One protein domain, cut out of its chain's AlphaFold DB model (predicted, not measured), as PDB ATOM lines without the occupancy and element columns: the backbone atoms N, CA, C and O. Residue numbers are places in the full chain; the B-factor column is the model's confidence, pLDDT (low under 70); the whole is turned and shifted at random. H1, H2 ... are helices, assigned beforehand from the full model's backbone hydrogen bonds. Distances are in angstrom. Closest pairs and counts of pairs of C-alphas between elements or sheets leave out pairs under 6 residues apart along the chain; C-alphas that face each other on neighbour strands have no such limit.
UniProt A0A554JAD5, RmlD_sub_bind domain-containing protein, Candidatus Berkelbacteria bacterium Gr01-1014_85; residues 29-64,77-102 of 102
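Overview. This is residues 29 to 64 and 77 to 102 of the 102 residues of the protein "RmlD_sub_bind domain-containing protein" of Candidatus Berkelbacteria bacterium Gr01-1014_85 (UniProt A0A554JAD5). Helices H1 and H5 meet at a steep angle to make a small body, with short H2 at the end of H1 where residue 38 lies, the same end that comes closest to H5; residues 54 to 64, with H3, and 77 to 87, with H4, stick out as two separate arms. The 62 printed residues include five named helices, H1 to H5 in order, and no named strand: all helix. The whole is extended, with a radius of gyration of the C-alphas of 16.5 A and spans of 44 by 33 by 19 A.

Along the chain. Find C-alpha 29 at (-38.284, -14.993, -23.953); from there H1 runs 14.2 A to residue 38. Next come H2, residues 41 to 44, H3, residues 54 to 60, and H4, residues 77 to 80. H5, residues 88 to 100, runs 18.3 A to C-alpha 100 at (-28.247, -15.672, -43.622).

Arrangement. H1 and H2 only just touch, with 3 pairs of C-alphas within 8 A, only at the corner; the closest C-alphas, Leu 36 and Ala 42, are 4.9 A apart. H1 touches H5, closest at the C-alphas of Leu 38 and Ala 93, 6.8 A, at a steep tilt of 47 degrees, the same way. H3 and H4 touch no helix. Every O i to N i+4 pair in H1, H3 and H5 is within hydrogen-bond range; H2 and H4 are too short for one.

Size, cuts and confidence. Residues 65 to 76 are cut out, with 33.4 A between C-alphas 64 and 77. Residues 101 to 102 have pLDDT under 70.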
ATOM      1  N   ALA A  29     -39.270 -16.052 -24.164       97.88
ATOM      2  CA  ALA A  29     -38.284 -14.993 -23.953       97.88
ATOM      3  C   ALA A  29     -36.844 -15.496 -24.159       97.88
ATOM      4  O   ALA A  29     -36.040 -14.818 -24.797       97.88
ATOM      5  N   VAL A  30     -36.533 -16.709 -23.686       98.19
ATOM      6  CA  VAL A  30     -35.210 -17.333 -23.853       98.19
ATOM      7  C   VAL A  30     -34.958 -17.672 -25.317       98.19
ATOM      8  O   VAL A  30     -33.874 -17.390 -25.829       98.19
ATOM      9  N   LEU A  31     -35.957 -18.210 -26.024       98.25
ATOM     10  CA  LEU A  31     -35.863 -18.453 -27.463       98.25
ATOM     11  C   LEU A  31     -35.582 -17.150 -28.230       98.25
ATOM     12  O   LEU A  31     -34.637 -17.097 -29.014       98.25
ATOM     13  N   ALA A  32     -36.350 -16.089 -27.966       98.25
ATOM     14  CA  ALA A  32     -36.168 -14.791 -28.612       98.25
ATOM     15  C   ALA A  32     -34.780 -14.191 -28.332       98.25
ATOM     16  O   ALA A  32     -34.101 -13.752 -29.261       98.25
ATOM     17  N   GLN A  33     -34.316 -14.230 -27.078       98.19
ATOM     18  CA  GLN A  33     -32.988 -13.725 -26.721       98.19
ATOM     19  C   GLN A  33     -31.881 -14.549 -27.386       98.19
ATOM     20  O   GLN A  33     -30.888 -13.993 -27.851       98.19
ATOM     21  N   THR A  34     -32.064 -15.867 -27.485       98.06
ATOM     22  CA  THR A  34     -31.115 -16.755 -28.167       98.06
ATOM     23  C   THR A  34     -31.000 -16.408 -29.650       98.06
ATOM     24  O   THR A  34     -29.887 -16.331 -30.161       98.06
ATOM     25  N   ILE A  35     -32.115 -16.111 -30.328       97.56
ATOM     26  CA  ILE A  35     -32.105 -15.640 -31.724       97.56
ATOM     27  C   ILE A  35     -31.305 -14.337 -31.852       97.56
ATOM     28  O   ILE A  35     -30.446 -14.232 -32.727       97.56
ATOM     29  N   LEU A  36     -31.541 -13.353 -30.976       97.25
ATOM     30  CA  LEU A  36     -30.803 -12.083 -31.015       97.25
ATOM     31  C   LEU A  36     -29.299 -12.273 -30.792       97.25
ATOM     32  O   LEU A  36     -28.495 -11.593 -31.426       97.25
ATOM     33  N   ASN A  37     -28.917 -13.199 -29.911       97.19
ATOM     34  CA  ASN A  37     -27.516 -13.505 -29.642       97.19
ATOM     35  C   ASN A  37     -26.859 -14.204 -30.842       97.19
ATOM     36  O   ASN A  37     -25.791 -13.786 -31.279       97.19
ATOM     37  N   LEU A  38     -27.506 -15.233 -31.402       96.50
ATOM     38  CA  LEU A  38     -26.974 -16.005 -32.533       96.50
ATOM     39  C   LEU A  38     -26.866 -15.183 -33.823       96.50
ATOM     40  O   LEU A  38     -25.991 -15.440 -34.639       96.50
ATOM     41  N   THR A  39     -27.736 -14.189 -34.003       95.38
ATOM     42  CA  THR A  39     -27.699 -13.281 -35.163       95.38
ATOM     43  C   THR A  39     -26.747 -12.096 -34.984       95.38
ATOM     44  O   THR A  39     -26.622 -11.294 -35.902       95.38
ATOM     45  N   GLY A  40     -26.122 -11.925 -33.812       95.50
ATOM     46  CA  GLY A  40     -25.291 -10.755 -33.489       95.50
ATOM     47  C   GLY A  40     -26.076  -9.469 -33.187       95.50
ATOM     48  O   GLY A  40     -25.523  -8.526 -32.616       95.50
ATOM     49  N   LEU A  41     -27.383  -9.441 -33.470       95.38
ATOM     50  CA  LEU A  41     -28.243  -8.262 -33.330       95.38
ATOM     51  C   LEU A  41     -28.326  -7.724 -31.901       95.38
ATOM     52  O   LEU A  41     -28.460  -6.513 -31.721       95.38
ATOM     53  N   ALA A  42     -28.233  -8.597 -30.891       96.62
ATOM     54  CA  ALA A  42     -28.176  -8.176 -29.492       96.62
ATOM     55  C   ALA A  42     -27.035  -7.173 -29.263       96.62
ATOM     56  O   ALA A  42     -27.251  -6.108 -28.691       96.62
ATOM     57  N   GLN A  43     -25.840  -7.480 -29.776       96.44
ATOM     58  CA  GLN A  43     -24.659  -6.642 -29.608       96.44
ATOM     59  C   GLN A  43     -24.642  -5.466 -30.584       96.44
ATOM     60  O   GLN A  43     -24.349  -4.347 -30.172       96.44
ATOM     61  N   GLU A  44     -24.959  -5.698 -31.861       97.38
ATOM     62  CA  GLU A  44     -24.909  -4.669 -32.908       97.38
ATOM     63  C   GLU A  44     -25.869  -3.510 -32.640       97.38
ATOM     64  O   GLU A  44     -25.535  -2.352 -32.885       97.38
ATOM     65  N   ARG A  45     -27.063  -3.828 -32.130       97.06
ATOM     66  CA  ARG A  45     -28.159  -2.871 -31.934       97.06
ATOM     67  C   ARG A  45     -28.501  -2.640 -30.464       97.06
ATOM     68  O   ARG A  45     -29.514  -2.007 -30.180       97.06
ATOM     69  N   GLN A  46     -27.689  -3.181 -29.552       96.44
ATOM     70  CA  GLN A  46     -27.882  -3.091 -28.101       96.44
ATOM     71  C   GLN A  46     -29.304  -3.511 -27.683       96.44
ATOM     72  O   GLN A  46     -29.974  -2.842 -26.897       96.44
ATOM     73  N   LEU A  47     -29.777  -4.622 -28.253       96.44
ATOM     74  CA  LEU A  47     -31.111  -5.165 -28.008       96.44
ATOM     75  C   LEU A  47     -31.088  -6.167 -26.855       96.44
ATOM     76  O   LEU A  47     -30.190  -7.001 -26.749       96.44
ATOM     77  N   SER A  48     -32.140  -6.137 -26.040       95.31
ATOM     78  CA  SER A  48     -32.412  -7.144 -25.015       95.31
ATOM     79  C   SER A  48     -33.897  -7.493 -24.997       95.31
ATOM     80  O   SER A  48     -34.741  -6.682 -25.385       95.31
ATOM     81  N   ILE A  49     -34.211  -8.720 -24.588       97.88
ATOM     82  CA  ILE A  49     -35.582  -9.182 -24.388       97.88
ATOM     83  C   ILE A  49     -35.991  -8.927 -22.941       97.88
ATOM     84  O   ILE A  49     -35.385  -9.453 -22.011       97.88
ATOM     85  N   GLU A  50     -37.071  -8.171 -22.764       97.25
ATOM     86  CA  GLU A  50     -37.773  -8.064 -21.488       97.25
ATOM     87  C   GLU A  50     -38.806  -9.203 -21.388       97.25
ATOM     88  O   GLU A  50     -39.771  -9.225 -22.163       97.25
ATOM     89  N   PRO A  51     -38.628 -10.183 -20.484       97.44
ATOM     90  CA  PRO A  51     -39.622 -11.226 -20.280       97.44
ATOM     91  C   PRO A  51     -40.868 -10.648 -19.604       97.44
ATOM     92  O   PRO A  51     -40.773  -9.895 -18.640       97.44
ATOM     93  N   ILE A  52     -42.044 -11.062 -20.077       96.88
ATOM     94  CA  ILE A  52     -43.331 -10.764 -19.438       96.88
ATOM     95  C   ILE A  52     -44.096 -12.055 -19.166       96.88
ATOM     96  O   ILE A  52     -43.946 -13.051 -19.879       96.88
ATOM     97  N   SER A  53     -44.950 -12.030 -18.151       96.06
ATOM     98  CA  SER A  53     -45.849 -13.136 -17.834       96.06
ATOM     99  C   SER A  53     -46.993 -13.253 -18.846       96.06
ATOM    100  O   SER A  53     -47.388 -12.291 -19.513       96.06
ATOM    101  N   SER A  54     -47.594 -14.442 -18.925       95.06
ATOM    102  CA  SER A  54     -48.795 -14.654 -19.740       95.06
ATOM    103  C   SER A  54     -49.975 -13.786 -19.289       95.06
ATOM    104  O   SER A  54     -50.763 -13.361 -20.131       95.06
ATOM    105  N   ASP A  55     -50.072 -13.464 -17.995       95.50
ATOM    106  CA  ASP A  55     -51.119 -12.590 -17.457       95.50
ATOM    107  C   ASP A  55     -50.932 -11.137 -17.898       95.50
ATOM    108  O   ASP A  55     -51.893 -10.471 -18.284       95.50
ATOM    109  N   GLU A  56     -49.697 -10.632 -17.874       96.88
ATOM    110  CA  GLU A  56     -49.382  -9.306 -18.413       96.88
ATOM    111  C   GLU A  56     -49.666  -9.242 -19.909       96.88
ATOM    112  O   GLU A  56     -50.271  -8.274 -20.377       96.88
ATOM    113  N   TYR A  57     -49.296 -10.286 -20.655       95.69
ATOM    114  CA  TYR A  57     -49.612 -10.378 -22.075       95.69
ATOM    115  C   TYR A  57     -51.128 -10.368 -22.319       95.69
ATOM    116  O   TYR A  57     -51.607  -9.584 -23.135       95.69
ATOM    117  N   ALA A  58     -51.906 -11.165 -21.581       95.75
ATOM    118  CA  ALA A  58     -53.361 -11.221 -21.716       95.75
ATOM    119  C   ALA A  58     -54.040  -9.889 -21.356       95.75
ATOM    120  O   ALA A  58     -54.991  -9.486 -22.022       95.75
ATOM    121  N   LYS A  59     -53.530  -9.163 -20.350       96.81
ATOM    122  CA  LYS A  59     -54.002  -7.806 -20.019       96.81
ATOM    123  C   LYS A  59     -53.748  -6.817 -21.160       96.81
ATOM    124  O   LYS A  59     -54.620  -6.007 -21.456       96.81
ATOM    125  N   ARG A  60     -52.571  -6.881 -21.798       97.12
ATOM    126  CA  ARG A  60     -52.212  -6.026 -22.949       97.12
ATOM    127  C   ARG A  60     -52.991  -6.403 -24.213       97.12
ATOM    128  O   ARG A  60     -53.346  -5.523 -24.991       97.12
ATOM    129  N   PHE A  61     -53.283  -7.690 -24.398       96.38
ATOM    130  CA  PHE A  61     -53.958  -8.237 -25.577       96.38
ATOM    131  C   PHE A  61     -55.162  -9.114 -25.181       96.38
ATOM    132  O   PHE A  61     -55.092 -10.343 -25.288       96.38
ATOM    133  N   PRO A  62     -56.300  -8.514 -24.774       95.25
ATOM    134  CA  PRO A  62     -57.432  -9.254 -24.197       95.25
ATOM    135  C   PRO A  62     -58.128 -10.230 -25.150       95.25
ATOM    136  O   PRO A  62     -58.793 -11.161 -24.704       95.25
ATOM    137  N   LEU A  63     -57.983 -10.026 -26.463       96.88
ATOM    138  CA  LEU A  63     -58.551 -10.897 -27.498       96.88
ATOM    139  C   LEU A  63     -57.633 -12.077 -27.860       96.88
ATOM    140  O   LEU A  63     -57.957 -12.853 -28.757       96.88
ATOM    141  N   SER A  64     -56.473 -12.204 -27.207       95.25
ATOM    142  CA  SER A  64     -55.541 -13.300 -27.468       95.25
ATOM    143  C   SER A  64     -56.060 -14.640 -26.931       95.25
ATOM    144  O   SER A  64     -56.689 -14.732 -25.876       95.25
ATOM    145  N   ASP A  77     -40.279 -42.134 -27.161       89.19
ATOM    146  CA  ASP A  77     -40.415 -43.047 -28.303       89.19
ATOM    147  C   ASP A  77     -39.197 -43.042 -29.234       89.19
ATOM    148  O   ASP A  77     -38.797 -44.097 -29.730       89.19
ATOM    149  N   TRP A  78     -38.555 -41.889 -29.425       89.25
ATOM    150  CA  TRP A  78     -37.328 -41.793 -30.222       89.25
ATOM    151  C   TRP A  78     -36.138 -42.393 -29.482       89.25
ATOM    152  O   TRP A  78     -35.340 -43.113 -30.081       89.25
ATOM    153  N   GLN A  79     -36.080 -42.207 -28.162       86.88
ATOM    154  CA  GLN A  79     -35.054 -42.821 -27.318       86.88
ATOM    155  C   GLN A  79     -35.121 -44.355 -27.377       86.88
ATOM    156  O   GLN A  79     -34.087 -45.007 -27.511       86.88
ATOM    157  N   LYS A  80     -36.328 -44.945 -27.373       86.75
ATOM    158  CA  LYS A  80     -36.529 -46.402 -27.548       86.75
ATOM    159  C   LYS A  80     -36.009 -46.917 -28.895       86.75
ATOM    160  O   LYS A  80     -35.625 -48.077 -28.996       86.75
ATOM    161  N   LEU A  81     -35.993 -46.066 -29.921       85.25
ATOM    162  CA  LEU A  81     -35.432 -46.365 -31.241       85.25
ATOM    163  C   LEU A  81     -33.914 -46.145 -31.334       85.25
ATOM    164  O   LEU A  81     -33.343 -46.360 -32.405       85.25
ATOM    165  N   GLY A  82     -33.265 -45.698 -30.254       88.12
ATOM    166  CA  GLY A  82     -31.866 -45.267 -30.275       88.12
ATOM    167  C   GLY A  82     -31.648 -43.990 -31.091       88.12
ATOM    168  O   GLY A  82     -30.548 -43.762 -31.588       88.12
ATOM    169  N   ILE A  83     -32.702 -43.190 -31.287       87.94
ATOM    170  CA  ILE A  83     -32.651 -41.915 -32.000       87.94
ATOM    171  C   ILE A  83     -32.630 -40.794 -30.967       87.94
ATOM    172  O   ILE A  83     -33.608 -40.556 -30.257       87.94
ATOM    173  N   GLU A  84     -31.522 -40.067 -30.931       88.94
ATOM    174  CA  GLU A  84     -31.401 -38.841 -30.152       88.94
ATOM    175  C   GLU A  84     -31.746 -37.647 -31.039       88.94
ATOM    176  O   GLU A  84     -31.134 -37.413 -32.084       88.94
ATOM    177  N   LEU A  85     -32.782 -36.903 -30.645       92.06
ATOM    178  CA  LEU A  85     -33.141 -35.662 -31.319       92.06
ATOM    179  C   LEU A  85     -32.135 -34.582 -30.929       92.06
ATOM    180  O   LEU A  85     -31.741 -34.481 -29.770       92.06
ATOM    181  N   ARG A  86     -31.734 -33.756 -31.895       95.12
ATOM    182  CA  ARG A  86     -30.738 -32.712 -31.645       95.12
ATOM    183  C   ARG A  86     -31.253 -31.635 -30.677       95.12
ATOM    184  O   ARG A  86     -32.448 -31.309 -30.741       95.12
ATOM    185  N   PRO A  87     -30.387 -31.038 -29.836       96.94
ATOM    186  CA  PRO A  87     -30.730 -29.870 -29.027       96.94
ATOM    187  C   PRO A  87     -31.338 -28.747 -29.871       96.94
ATOM    188  O   PRO A  87     -30.891 -28.468 -30.988       96.94
ATOM    189  N   TRP A  88     -32.370 -28.076 -29.355       97.75
ATOM    190  CA  TRP A  88     -33.067 -27.037 -30.122       97.75
ATOM    191  C   TRP A  88     -32.159 -25.855 -30.501       97.75
ATOM    192  O   TRP A  88     -32.380 -25.229 -31.535       97.75
ATOM    193  N   GLN A  89     -31.129 -25.561 -29.701       98.19
ATOM    194  CA  GLN A  89     -30.175 -24.478 -29.947       98.19
ATOM    195  C   GLN A  89     -29.298 -24.759 -31.165       98.19
ATOM    196  O   GLN A  89     -29.140 -23.885 -32.012       98.19
ATOM    197  N   GLU A  90     -28.780 -25.984 -31.282       97.62
ATOM    198  CA  GLU A  90     -28.070 -26.435 -32.485       97.62
ATOM    199  C   GLU A  90     -29.007 -26.353 -33.685       97.62
ATOM    200  O   GLU A  90     -28.636 -25.869 -34.753       97.62
ATOM    201  N   ALA A  91     -30.273 -26.744 -33.478       96.50
ATOM    202  CA  ALA A  91     -31.240 -26.705 -34.550       96.50
ATOM    203  C   ALA A  91     -31.510 -25.308 -35.098       96.50
ATOM    204  O   ALA A  91     -31.647 -25.129 -36.311       96.50
ATOM    205  N   LEU A  92     -31.595 -24.353 -34.182       97.56
ATOM    206  CA  LEU A  92     -31.793 -22.948 -34.466       97.56
ATOM    207  C   LEU A  92     -30.555 -22.321 -35.116       97.56
ATOM    208  O   LEU A  92     -30.709 -21.550 -36.059       97.56
ATOM    209  N   ALA A  93     -29.352 -22.645 -34.638       97.19
ATOM    210  CA  ALA A  93     -28.105 -22.113 -35.181       97.19
ATOM    211  C   ALA A  93     -27.926 -22.488 -36.661       97.19
ATOM    212  O   ALA A  93     -27.683 -21.603 -37.481       97.19
ATOM    213  N   ASP A  94     -28.148 -23.759 -37.010       96.38
ATOM    214  CA  ASP A  94     -28.110 -24.216 -38.404       96.38
ATOM    215  C   ASP A  94     -29.129 -23.469 -39.268       96.38
ATOM    216  O   ASP A  94     -28.795 -22.960 -40.335       96.38
ATOM    217  N   PHE A  95     -30.372 -23.357 -38.783       96.44
ATOM    218  CA  PHE A  95     -31.425 -22.648 -39.507       96.44
ATOM    219  C   PHE A  95     -31.052 -21.185 -39.772       96.44
ATOM    220  O   PHE A  95     -31.264 -20.690 -40.876       96.44
ATOM    221  N   LEU A  96     -30.504 -20.485 -38.774       96.44
ATOM    222  CA  LEU A  96     -30.103 -19.085 -38.910       96.44
ATOM    223  C   LEU A  96     -28.896 -18.922 -39.841       96.44
ATOM    224  O   LEU A  96     -28.862 -17.965 -40.614       96.44
ATOM    225  N   SER A  97     -27.943 -19.859 -39.813       94.12
ATOM    226  CA  SER A  97     -26.823 -19.877 -40.756       94.12
ATOM    227  C   SER A  97     -27.325 -20.023 -42.194       94.12
ATOM    228  O   SER A  97     -27.012 -19.186 -43.042       94.12
ATOM    229  N   ASP A  98     -28.202 -20.996 -42.453       93.19
ATOM    230  CA  ASP A  98     -28.828 -21.197 -43.764       93.19
ATOM    231  C   ASP A  98     -29.685 -19.999 -44.195       93.19
ATOM    232  O   ASP A  98     -29.718 -19.644 -45.374       93.19
ATOM    233  N   TRP A  99     -30.378 -19.360 -43.250       89.06
ATOM    234  CA  TRP A  99     -31.181 -18.167 -43.507       89.06
ATOM    235  C   TRP A  99     -30.322 -16.974 -43.929       89.06
ATOM    236  O   TRP A  99     -30.701 -16.258 -44.849       89.06
ATOM    237  N   SER A 100     -29.166 -16.772 -43.293       78.38
ATOM    238  CA  SER A 100     -28.247 -15.672 -43.622       78.38
ATOM    239  C   SER A 100     -27.574 -15.807 -44.995       78.38
ATOM    240  O   SER A 100     -27.074 -14.822 -45.529       78.38
ATOM    241  N   ASN A 101     -27.590 -17.015 -45.569       67.56
ATOM    242  CA  ASN A 101     -27.061 -17.316 -46.901       67.56
ATOM    243  C   ASN A 101     -28.106 -17.154 -48.026       67.56
ATOM    244  O   ASN A 101     -27.800 -17.463 -49.180       67.56
ATOM    245  N   LYS A 102     -29.335 -16.728 -47.706       54.19
ATOM    246  CA  LYS A 102     -30.385 -16.381 -48.679       54.19
ATOM    247  C   LYS A 102     -30.428 -14.882 -48.932       54.19
ATOM    248  O   LYS A 102     -30.671 -14.525 -50.105       54.19
TER     249      LYS A 102